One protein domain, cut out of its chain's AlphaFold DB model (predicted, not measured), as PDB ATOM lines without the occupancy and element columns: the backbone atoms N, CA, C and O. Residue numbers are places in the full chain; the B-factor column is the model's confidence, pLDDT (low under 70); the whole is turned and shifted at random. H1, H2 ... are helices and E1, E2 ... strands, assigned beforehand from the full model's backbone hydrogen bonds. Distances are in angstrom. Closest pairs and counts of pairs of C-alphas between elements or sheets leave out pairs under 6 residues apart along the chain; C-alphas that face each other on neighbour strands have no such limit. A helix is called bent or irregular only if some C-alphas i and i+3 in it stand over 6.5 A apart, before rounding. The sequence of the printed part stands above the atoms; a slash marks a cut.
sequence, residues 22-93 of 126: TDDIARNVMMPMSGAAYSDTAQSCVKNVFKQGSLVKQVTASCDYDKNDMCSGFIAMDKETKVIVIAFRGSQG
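AT A GLANCE: This is residues 22 to 93 of the 126 residues of an uncharacterized protein of Rhabditophanes sp. KR3021 (UniProt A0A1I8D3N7). A narrow, twisted sheet of three antiparallel strands forms a long slab, and a hairpin of two helices, H1 and H2, packs over one face of it and leaves the other face bare. The hairpin of E1 and E2 runs on past the end of E3 and makes one tip of the long axis, while residues 22 to 27, of which 23 to 27 belong to H1, stick out from the body. The printed part has 72 residues, with two named helices and then three named strands in the order H1 H2 E1 E2 E3; the sheet's order is E1 - E2 - E3, and the class is mixed, helices and strands. It is compact, with a radius of gyration of the C-alphas of 12.8 A, yet elongated, spanning 42 by 24 by 16 A.

IN THESE COORDINATES: Find C-alpha 23 at (41.246, -50.161, -45.574); from there H1, residues 23 to 36, runs 18.7 A. H1 is irregular, but only just: C-alphas 28 and 31 are 6.55 A apart. Next comes H2, residues 42 to 49, 11.2 A long. E1, residues 53 to 62, begins with C-alpha 53 at (39.960, -38.739, -28.458) and runs 27.1 A. E2, residues 70 to 78, runs 26.8 A. E3, residues 83 to 88, runs 16.3 A and ends with C-alpha 88 at (43.586, -30.082, -42.932).

HOW THE PARTS SIT: Look first at the sheet, a meander, each strand the antiparallel neighbour of the one before. In the hairpin of E1 and E2, at 165 degrees, N 59 and O 73 are 2.8 A apart, within hydrogen-bond range. In the hairpin of E2 and E3, at 173 degrees, N 85 and O 76 are 2.8 A apart, also within range. The sheet is twisted, its C-alphas lying up to 4.2 A off the best plane. H1 and H2 are on the same face of it, making two layers, helices on one face of a sheet. H1 lies over E3 at a height over the sheet of 8.4 A, slantwise to the strands at 50 degrees to E3 on the local plane; their closest C-alphas, of Ser 34 and Ala 87, are 5.7 A apart. H2, at a height over the sheet of 8.6 A, lies over E2, slantwise at 37 degrees on the local plane. The closest C-alphas of H2 and E1, of Gln 43 and Leu 55, are 5.3 A apart. H1 and H2 touch as a helical hairpin at a shallow tilt of 21 degrees, opposite ways, with C-alphas 36 and 42 closest at 5.3 A. O i to N i+4 pairs are within hydrogen-bond range in 7 of 10 cases in H1 and 3 of 4 in H2.

THE WHOLE: The two C-alphas farthest apart, of Asp 66 and Glu 80, are 42.3 A apart. The printed part has no cut. The links H1 to H2, H2 to E1 and E2 to E3 are tight, and E1 to E2 is short. Mean pLDDT of the printed part is 88.4; look for values under 70 at residues 65 to 67 and 92 to 93.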
ATOM      1  N   THR A  22      45.874 -50.134 -45.016       86.81
ATOM      2  CA  THR A  22      44.798 -50.846 -44.331       86.81
ATOM      3  C   THR A  22      43.500 -50.099 -44.587       86.81
ATOM      4  O   THR A  22      43.375 -48.936 -44.198       86.81
ATOM      5  N   ASP A  23      42.536 -50.769 -45.224       89.00
ATOM      6  CA  ASP A  23      41.246 -50.161 -45.574       89.00
ATOM      7  C   ASP A  23      40.501 -49.640 -44.342       89.00
ATOM      8  O   ASP A  23      39.919 -48.562 -44.389       89.00
ATOM      9  N   ASP A  24      40.601 -50.352 -43.219       89.19
ATOM     10  CA  ASP A  24      39.998 -49.946 -41.951       89.19
ATOM     11  C   ASP A  24      40.483 -48.561 -41.489       89.19
ATOM     12  O   ASP A  24      39.670 -47.681 -41.223       89.19
ATOM     13  N   ILE A  25      41.796 -48.308 -41.492       88.50
ATOM     14  CA  ILE A  25      42.349 -47.005 -41.086       88.50
ATOM     15  C   ILE A  25      41.934 -45.918 -42.082       88.50
ATOM     16  O   ILE A  25      41.541 -44.820 -41.681       88.50
ATOM     17  N   ALA A  26      41.993 -46.207 -43.382       90.06
ATOM     18  CA  ALA A  26      41.614 -45.242 -44.409       90.06
ATOM     19  C   ALA A  26      40.133 -44.835 -44.287       90.06
ATOM     20  O   ALA A  26      39.801 -43.646 -44.295       90.06
ATOM     21  N   ARG A  27      39.250 -45.821 -44.117       90.94
ATOM     22  CA  ARG A  27      37.796 -45.649 -44.104       90.94
ATOM     23  C   ARG A  27      37.260 -45.149 -42.769       90.94
ATOM     24  O   ARG A  27      36.387 -44.289 -42.760       90.94
ATOM     25  N   ASN A  28      37.778 -45.664 -41.657       92.81
ATOM     26  CA  ASN A  28      37.227 -45.412 -40.324       92.81
ATOM     27  C   ASN A  28      38.000 -44.347 -39.539       92.81
ATOM     28  O   ASN A  28      37.482 -43.843 -38.546       92.81
ATOM     29  N   VAL A  29      39.201 -43.955 -39.985       91.81
ATOM     30  CA  VAL A  29      39.995 -42.899 -39.334       91.81
ATOM     31  C   VAL A  29      40.293 -41.746 -40.283       91.81
ATOM     32  O   VAL A  29      39.852 -40.627 -40.030       91.81
ATOM     33  N   MET A  30      41.018 -41.990 -41.377       92.94
ATOM     34  CA  MET A  30      41.502 -40.910 -42.247       92.94
ATOM     35  C   MET A  30      40.341 -40.130 -42.871       92.94
ATOM     36  O   MET A  30      40.290 -38.910 -42.742       92.94
ATOM     37  N   MET A  31      39.374 -40.822 -43.479       93.12
ATOM     38  CA  MET A  31      38.229 -40.178 -44.128       93.12
ATOM     39  C   MET A  31      37.372 -39.343 -43.147       93.12
ATOM     40  O   MET A  31      37.144 -38.162 -43.432       93.12
ATOM     41  N   PRO A  32      36.943 -39.860 -41.978       94.75
ATOM     42  CA  PRO A  32      36.234 -39.057 -40.982       94.75
ATOM     43  C   PRO A  32      37.027 -37.857 -40.461       94.75
ATOM     44  O   PRO A  32      36.442 -36.805 -40.214       94.75
ATOM     45  N   MET A  33      38.348 -37.984 -40.294       94.62
ATOM     46  CA  MET A  33      39.193 -36.886 -39.811       94.62
ATOM     47  C   MET A  33      39.392 -35.796 -40.868       94.62
ATOM     48  O   MET A  33      39.348 -34.613 -40.531       94.62
ATOM     49  N   SER A  34      39.511 -36.170 -42.144       93.38
ATOM     50  CA  SER A  34      39.483 -35.219 -43.260       93.38
ATOM     51  C   SER A  34      38.159 -34.452 -43.304       93.38
ATOM     52  O   SER A  34      38.158 -33.229 -43.421       93.38
ATOM     53  N   GLY A  35      37.027 -35.141 -43.121       92.19
ATOM     54  CA  GLY A  35      35.716 -34.494 -43.009       92.19
ATOM     55  C   GLY A  35      35.600 -33.585 -41.780       92.19
ATOM     56  O   GLY A  35      35.088 -32.472 -41.873       92.19
ATOM     57  N   ALA A  36      36.142 -34.009 -40.636       94.44
ATOM     58  CA  ALA A  36      36.148 -33.227 -39.401       94.44
ATOM     59  C   ALA A  36      36.873 -31.880 -39.542       94.44
ATOM     60  O   ALA A  36      36.539 -30.937 -38.827       94.44
ATOM     61  N   ALA A  37      37.828 -31.758 -40.471       92.69
ATOM     62  CA  ALA A  37      38.561 -30.513 -40.690       92.69
ATOM     63  C   ALA A  37      37.680 -29.390 -41.273       92.69
ATOM     64  O   ALA A  37      38.012 -28.210 -41.134       92.69
ATOM     65  N   TYR A  38      36.536 -29.744 -41.868       90.94
ATOM     66  CA  TYR A  38      35.516 -28.801 -42.332       90.94
ATOM     67  C   TYR A  38      34.598 -28.288 -41.214       90.94
ATOM     68  O   TYR A  38      33.886 -27.312 -41.429       90.94
ATOM     69  N   SER A  39      34.620 -28.902 -40.028       91.50
ATOM     70  CA  SER A  39      33.819 -28.464 -38.883       91.50
ATOM     71  C   SER A  39      34.463 -27.277 -38.170       91.50
ATOM     72  O   SER A  39      35.665 -27.280 -37.897       91.50
ATOM     73  N   ASP A  40      33.649 -26.308 -37.750       89.81
ATOM     74  CA  ASP A  40      34.083 -25.250 -36.828       89.81
ATOM     75  C   ASP A  40      34.403 -25.803 -35.426       89.81
ATOM     76  O   ASP A  40      35.113 -25.173 -34.645       89.81
ATOM     77  N   THR A  41      33.896 -26.999 -35.099       89.88
ATOM     78  CA  THR A  41      34.127 -27.682 -33.819       89.88
ATOM     79  C   THR A  41      34.567 -29.137 -34.026       89.88
ATOM     80  O   THR A  41      33.809 -30.084 -33.795       89.88
ATOM     81  N   ALA A  42      35.830 -29.349 -34.413       94.00
ATOM     82  CA  ALA A  42      36.363 -30.686 -34.717       94.00
ATOM     83  C   ALA A  42      36.303 -31.678 -33.533       94.00
ATOM     84  O   ALA A  42      36.286 -32.893 -33.730       94.00
ATOM     85  N   GLN A  43      36.220 -31.193 -32.287       95.19
ATOM     86  CA  GLN A  43      36.185 -32.028 -31.080       95.19
ATOM     87  C   GLN A  43      35.012 -33.024 -31.045       95.19
ATOM     88  O   GLN A  43      35.174 -34.131 -30.523       95.19
ATOM     89  N   SER A  44      33.838 -32.640 -31.551       94.56
ATOM     90  CA  SER A  44      32.670 -33.531 -31.606       94.56
ATOM     91  C   SER A  44      32.918 -34.681 -32.589       94.56
ATOM     92  O   SER A  44      32.725 -35.844 -32.245       94.56
ATOM     93  N   CYS A  45      33.473 -34.369 -33.761       95.25
ATOM     94  CA  CYS A  45      33.845 -35.341 -34.784       95.25
ATOM     95  C   CYS A  45      34.945 -36.302 -34.303       95.25
ATOM     96  O   CYS A  45      34.839 -37.506 -34.513       95.25
ATOM     97  N   VAL A  46      35.968 -35.793 -33.606       95.81
ATOM     98  CA  VAL A  46      37.045 -36.613 -33.019       95.81
ATOM     99  C   VAL A  46      36.481 -37.646 -32.041       95.81
ATOM    100  O   VAL A  46      36.879 -38.806 -32.094       95.81
ATOM    101  N   LYS A  47      35.517 -37.260 -31.194       95.75
ATOM    102  CA  LYS A  47      34.881 -38.171 -30.227       95.75
ATOM    103  C   LYS A  47      34.015 -39.254 -30.869       95.75
ATOM    104  O   LYS A  47      33.817 -40.298 -30.257       95.75
ATOM    105  N   ASN A  48      33.517 -39.024 -32.083       94.38
ATOM    106  CA  ASN A  48      32.746 -40.030 -32.813       94.38
ATOM    107  C   ASN A  48      33.630 -41.166 -33.350       94.38
ATOM    108  O   ASN A  48      33.132 -42.267 -33.558       94.38
ATOM    109  N   VAL A  49      34.923 -40.904 -33.562       94.50
ATOM    110  CA  VAL A  49      35.891 -41.895 -34.063       94.50
ATOM    111  C   VAL A  49      36.702 -42.501 -32.923       94.50
ATOM    112  O   VAL A  49      36.874 -43.714 -32.848       94.50
ATOM    113  N   PHE A  50      37.168 -41.665 -31.998       94.50
ATOM    114  CA  PHE A  50      38.031 -42.065 -30.895       94.50
ATOM    115  C   PHE A  50      37.320 -41.864 -29.559       94.50
ATOM    116  O   PHE A  50      37.069 -40.733 -29.138       94.50
ATOM    117  N   LYS A  51      37.051 -42.962 -28.841       90.06
ATOM    118  CA  LYS A  51      36.368 -42.925 -27.534       90.06
ATOM    119  C   LYS A  51      37.121 -42.084 -26.496       90.06
ATOM    120  O   LYS A  51      36.487 -41.399 -25.698       90.06
ATOM    121  N   GLN A  52      38.455 -42.112 -26.527       92.81
ATOM    122  CA  GLN A  52      39.334 -41.308 -25.669       92.81
ATOM    123  C   GLN A  52      40.048 -40.188 -26.452       92.81
ATOM    124  O   GLN A  52      41.095 -39.681 -26.034       92.81
ATOM    125  N   GLY A  53      39.451 -39.779 -27.578       93.81
ATOM    126  CA  GLY A  53      39.960 -38.739 -28.458       93.81
ATOM    127  C   GLY A  53      39.762 -37.335 -27.901       93.81
ATOM    128  O   GLY A  53      38.681 -36.953 -27.438       93.81
ATOM    129  N   SER A  54      40.804 -36.522 -28.006       95.75
ATOM    130  CA  SER A  54      40.801 -35.124 -27.585       95.75
ATOM    131  C   SER A  54      41.434 -34.233 -28.644       95.75
ATOM    132  O   SER A  54      42.457 -34.572 -29.239       95.75
ATOM    133  N   LEU A  55      40.802 -33.089 -28.885       95.88
ATOM    134  CA  LEU A  55      41.335 -32.023 -29.711       95.88
ATOM    135  C   LEU A  55      42.457 -31.336 -28.932       95.88
ATOM    136  O   LEU A  55      42.257 -30.893 -27.803       95.88
ATOM    137  N   VAL A  56      43.632 -31.243 -29.543       95.12
ATOM    138  CA  VAL A  56      44.772 -30.516 -28.979       95.12
ATOM    139  C   VAL A  56      44.685 -29.052 -29.384       95.12
ATOM    140  O   VAL A  56      44.813 -28.159 -28.549       95.12
ATOM    141  N   LYS A  57      44.468 -28.796 -30.678       93.00
ATOM    142  CA  LYS A  57      44.376 -27.445 -31.230       93.00
ATOM    143  C   LYS A  57      43.644 -27.471 -32.562       93.00
ATOM    144  O   LYS A  57      43.900 -28.353 -33.372       93.00
ATOM    145  N   GLN A  58      42.809 -26.471 -32.809       94.56
ATOM    146  CA  GLN A  58      42.276 -26.157 -34.131       94.56
ATOM    147  C   GLN A  58      42.719 -24.743 -34.501       94.56
ATOM    148  O   GLN A  58      42.748 -23.853 -33.651       94.56
ATOM    149  N   VAL A  59      43.137 -24.558 -35.748       91.31
ATOM    150  CA  VAL A  59      43.618 -23.287 -36.282       91.31
ATOM    151  C   VAL A  59      42.829 -22.979 -37.532       91.31
ATOM    152  O   VAL A  59      42.834 -23.770 -38.471       91.31
ATOM    153  N   THR A  60      42.212 -21.805 -37.542       90.38
ATOM    154  CA  THR A  60      41.597 -21.230 -38.732       90.38
ATOM    155  C   THR A  60      42.360 -19.964 -39.079       90.38
ATOM    156  O   THR A  60      42.539 -19.093 -38.226       90.38
ATOM    157  N   ALA A  61      42.849 -19.882 -40.309       87.31
ATOM    158  CA  ALA A  61      43.618 -18.752 -40.805       87.31
ATOM    159  C   ALA A  61      43.155 -18.382 -42.211       87.31
ATOM    160  O   ALA A  61      42.601 -19.209 -42.929       87.31
ATOM    161  N   SER A  62      43.391 -17.136 -42.596       84.50
ATOM    162  CA  SER A  62      43.128 -16.681 -43.954       84.50
ATOM    163  C   SER A  62      44.174 -17.245 -44.920       84.50
ATOM    164  O   SER A  62      45.360 -17.255 -44.586       84.50
ATOM    165  N   CYS A  63      43.731 -17.731 -46.079       79.00
ATOM    166  CA  CYS A  63      44.572 -18.455 -47.040       79.00
ATOM    167  C   CYS A  63      44.662 -17.838 -48.422       79.00
ATOM    168  O   CYS A  63      45.428 -18.326 -49.247       79.00
ATOM    169  N   ASP A  64      43.893 -16.786 -48.666       75.56
ATOM    170  CA  ASP A  64      43.931 -16.050 -49.916       75.56
ATOM    171  C   ASP A  64      44.403 -14.616 -49.659       75.56
ATOM    172  O   ASP A  64      44.233 -14.073 -48.561       75.56
ATOM    173  N   TYR A  65      45.009 -14.006 -50.674       64.69
ATOM    174  CA  TYR A  65      45.520 -12.640 -50.626       64.69
ATOM    175  C   TYR A  65      44.409 -11.643 -50.260       64.69
ATOM    176  O   TYR A  65      44.619 -10.738 -49.448       64.69
ATOM    177  N   ASP A  66      43.199 -11.888 -50.770       64.38
ATOM    178  CA  ASP A  66      42.008 -11.065 -50.541       64.38
ATOM    179  C   ASP A  66      41.250 -11.414 -49.246       64.38
ATOM    180  O   ASP A  66      40.224 -10.817 -48.930       64.38
ATOM    181  N   LYS A  67      41.758 -12.371 -48.463       66.81
ATOM    182  CA  LYS A  67      41.224 -12.837 -47.174       66.81
ATOM    183  C   LYS A  67      39.780 -13.342 -47.136       66.81
ATOM    184  O   LYS A  67      39.250 -13.560 -46.044       66.81
ATOM    185  N   ASN A  68      39.160 -13.575 -48.285       70.94
ATOM    186  CA  ASN A  68      37.805 -14.119 -48.349       70.94
ATOM    187  C   ASN A  68      37.768 -15.615 -48.020       70.94
ATOM    188  O   ASN A  68      36.816 -16.077 -47.391       70.94
ATOM    189  N   ASP A  69      38.839 -16.338 -48.350       74.00
ATOM    190  CA  ASP A  69      38.957 -17.753 -48.032       74.00
ATOM    191  C   ASP A  69      39.747 -17.986 -46.745       74.00
ATOM    192  O   ASP A  69      40.851 -17.473 -46.518       74.00
ATOM    193  N   MET A  70      39.158 -18.816 -45.891       82.25
ATOM    194  CA  MET A  70      39.807 -19.349 -44.702       82.25
ATOM    195  C   MET A  70      40.296 -20.768 -45.010       82.25
ATOM    196  O   MET A  70      39.629 -21.515 -45.726       82.25
ATOM    197  N   CYS A  71      41.397 -21.202 -44.413       86.31
ATOM    198  CA  CYS A  71      41.691 -22.616 -44.207       86.31
ATOM    199  C   CYS A  71      41.548 -22.932 -42.736       86.31
ATOM    200  O   CYS A  71      41.774 -22.090 -41.869       86.31
ATOM    201  N   SER A  72      41.204 -24.182 -42.472       90.38
ATOM    202  CA  SER A  72      41.144 -24.729 -41.130       90.38
ATOM    203  C   SER A  72      41.992 -25.988 -41.086       90.38
ATOM    204  O   SER A  72      42.121 -26.703 -42.077       90.38
ATOM    205  N   GLY A  73      42.578 -26.269 -39.938       92.38
ATOM    206  CA  GLY A  73      43.229 -27.535 -39.663       92.38
ATOM    207  C   GLY A  73      43.245 -27.787 -38.170       92.38
ATOM    208  O   GLY A  73      43.135 -26.858 -37.367       92.38
ATOM    209  N   PHE A  74      43.374 -29.045 -37.778       95.38
ATOM    210  CA  PHE A  74      43.427 -29.401 -36.372       95.38
ATOM    211  C   PHE A  74      44.400 -30.533 -36.081       95.38
ATOM    212  O   PHE A  74      44.743 -31.343 -36.939       95.38
ATOM    213  N   ILE A  75      44.818 -30.570 -34.820       95.31
ATOM    214  CA  ILE A  75      45.581 -31.648 -34.213       95.31
ATOM    215  C   ILE A  75      44.694 -32.291 -33.154       95.31
ATOM    216  O   ILE A  75      44.155 -31.601 -32.282       95.31
ATOM    217  N   ALA A  76      44.565 -33.609 -33.212       94.88
ATOM    218  CA  ALA A  76      43.896 -34.412 -32.202       94.88
ATOM    219  C   ALA A  76      44.789 -35.569 -31.763       94.88
ATOM    220  O   ALA A  76      45.691 -35.995 -32.485       94.88
ATOM    221  N   MET A  77      44.530 -36.077 -30.569       93.69
ATOM    222  CA  MET A  77      45.204 -37.254 -30.045       93.69
ATOM    223  C   MET A  77      44.202 -38.195 -29.394       93.69
ATOM    224  O   MET A  77      43.253 -37.748 -28.745       93.69
ATOM    225  N   ASP A  78      44.462 -39.488 -29.515       92.81
ATOM    226  CA  ASP A  78      43.761 -40.525 -28.774       92.81
ATOM    227  C   ASP A  78      44.738 -41.250 -27.850       92.81
ATOM    228  O   ASP A  78      45.788 -41.743 -28.271       92.81
ATOM    229  N   LYS A  79      44.407 -41.284 -26.558       89.81
ATOM    230  CA  LYS A  79      45.289 -41.863 -25.533       89.81
ATOM    231  C   LYS A  79      45.263 -43.390 -25.533       89.81
ATOM    232  O   LYS A  79      46.239 -43.995 -25.096       89.81
ATOM    233  N   GLU A  80      44.172 -43.990 -26.005       89.50
ATOM    234  CA  GLU A  80      43.971 -45.440 -26.020       89.50
ATOM    235  C   GLU A  80      44.781 -46.097 -27.138       89.50
ATOM    236  O   GLU A  80      45.630 -46.947 -26.882       89.50
ATOM    237  N   THR A  81      44.579 -45.634 -28.370       85.50
ATOM    238  CA  THR A  81      45.261 -46.141 -29.571       85.50
ATOM    239  C   THR A  81      46.641 -45.522 -29.788       85.50
ATOM    240  O   THR A  81      47.393 -45.982 -30.643       85.50
ATOM    241  N   LYS A  82      47.001 -44.499 -28.999       88.75
ATOM    242  CA  LYS A  82      48.255 -43.733 -29.107       88.75
ATOM    243  C   LYS A  82      48.477 -43.132 -30.495       88.75
ATOM    244  O   LYS A  82      49.595 -43.115 -31.008       88.75
ATOM    245  N   VAL A  83      47.407 -42.606 -31.079       85.69
ATOM    246  CA  VAL A  83      47.423 -41.961 -32.393       85.69
ATOM    247  C   VAL A  83      47.424 -40.444 -32.232       85.69
ATOM    248  O   VAL A  83      46.711 -39.892 -31.391       85.69
ATOM    249  N   ILE A  84      48.214 -39.768 -33.067       91.56
ATOM    250  CA  ILE A  84      48.140 -38.322 -33.291       91.56
ATOM    251  C   ILE A  84      47.612 -38.117 -34.705       91.56
ATOM    252  O   ILE A  84      48.159 -38.662 -35.662       91.56
ATOM    253  N   VAL A  85      46.557 -37.324 -34.831       91.75
ATOM    254  CA  VAL A  85      45.942 -36.968 -36.108       91.75
ATOM    255  C   VAL A  85      46.213 -35.503 -36.383       91.75
ATOM    256  O   VAL A  85      45.970 -34.654 -35.525       91.75
ATOM    257  N   ILE A  86      46.673 -35.213 -37.595       93.75
ATOM    258  CA  ILE A  86      46.769 -33.860 -38.133       93.75
ATOM    259  C   ILE A  86      45.913 -33.840 -39.390       93.75
ATOM    260  O   ILE A  86      46.202 -34.562 -40.342       93.75
ATOM    261  N   ALA A  87      44.841 -33.058 -39.368       92.62
ATOM    262  CA  ALA A  87      43.898 -32.976 -40.470       92.62
ATOM    263  C   ALA A  87      43.775 -31.533 -40.949       92.62
ATOM    264  O   ALA A  87      43.732 -30.596 -40.148       92.62
ATOM    265  N   PHE A  88      43.702 -31.370 -42.265       91.00
ATOM    266  CA  PHE A  88      43.586 -30.082 -42.932       91.00
ATOM    267  C   PHE A  88      42.289 -30.043 -43.727       91.00
ATOM    268  O   PHE A  88      41.885 -31.038 -44.330       91.00
ATOM    269  N   ARG A  89      41.635 -28.886 -43.719       88.19
ATOM    270  CA  ARG A  89      40.463 -28.613 -44.538       88.19
ATOM    271  C   ARG A  89      40.922 -28.390 -45.972       88.19
ATOM    272  O   ARG A  89      41.785 -27.545 -46.199       88.19
ATOM    273  N   GLY A  90      40.340 -29.130 -46.911       76.31
ATOM    274  CA  GLY A  90      40.527 -28.877 -48.338       76.31
ATOM    275  C   GLY A  90      39.724 -27.665 -48.822       76.31
ATOM    276  O   GLY A  90      39.200 -26.875 -48.033       76.31
ATOM    277  N   SER A  91      39.589 -27.538 -50.138       70.00
ATOM    278  CA  SER A  91      38.830 -26.467 -50.790       70.00
ATOM    279  C   SER A  91      37.341 -26.497 -50.405       70.00
ATOM    280  O   SER A  91      36.751 -27.568 -50.239       70.00
ATOM    281  N   GLN A  92      36.731 -25.318 -50.234       65.25
ATOM    282  CA  GLN A  92      35.317 -25.146 -49.849       65.25
ATOM    283  C   GLN A  92      34.396 -24.851 -51.055       65.25
ATOM    284  O   GLN A  92      33.180 -24.991 -50.949       65.25
ATOM    285  N   GLY A  93      34.946 -24.445 -52.207       58.31
ATOM    286  CA  GLY A  93      34.172 -24.028 -53.381       58.31
ATOM    287  C   GLY A  93      34.041 -25.101 -54.470       58.31
ATOM    288  O   GLY A  93      35.030 -25.653 -54.939       58.31
TER     289      GLY A  93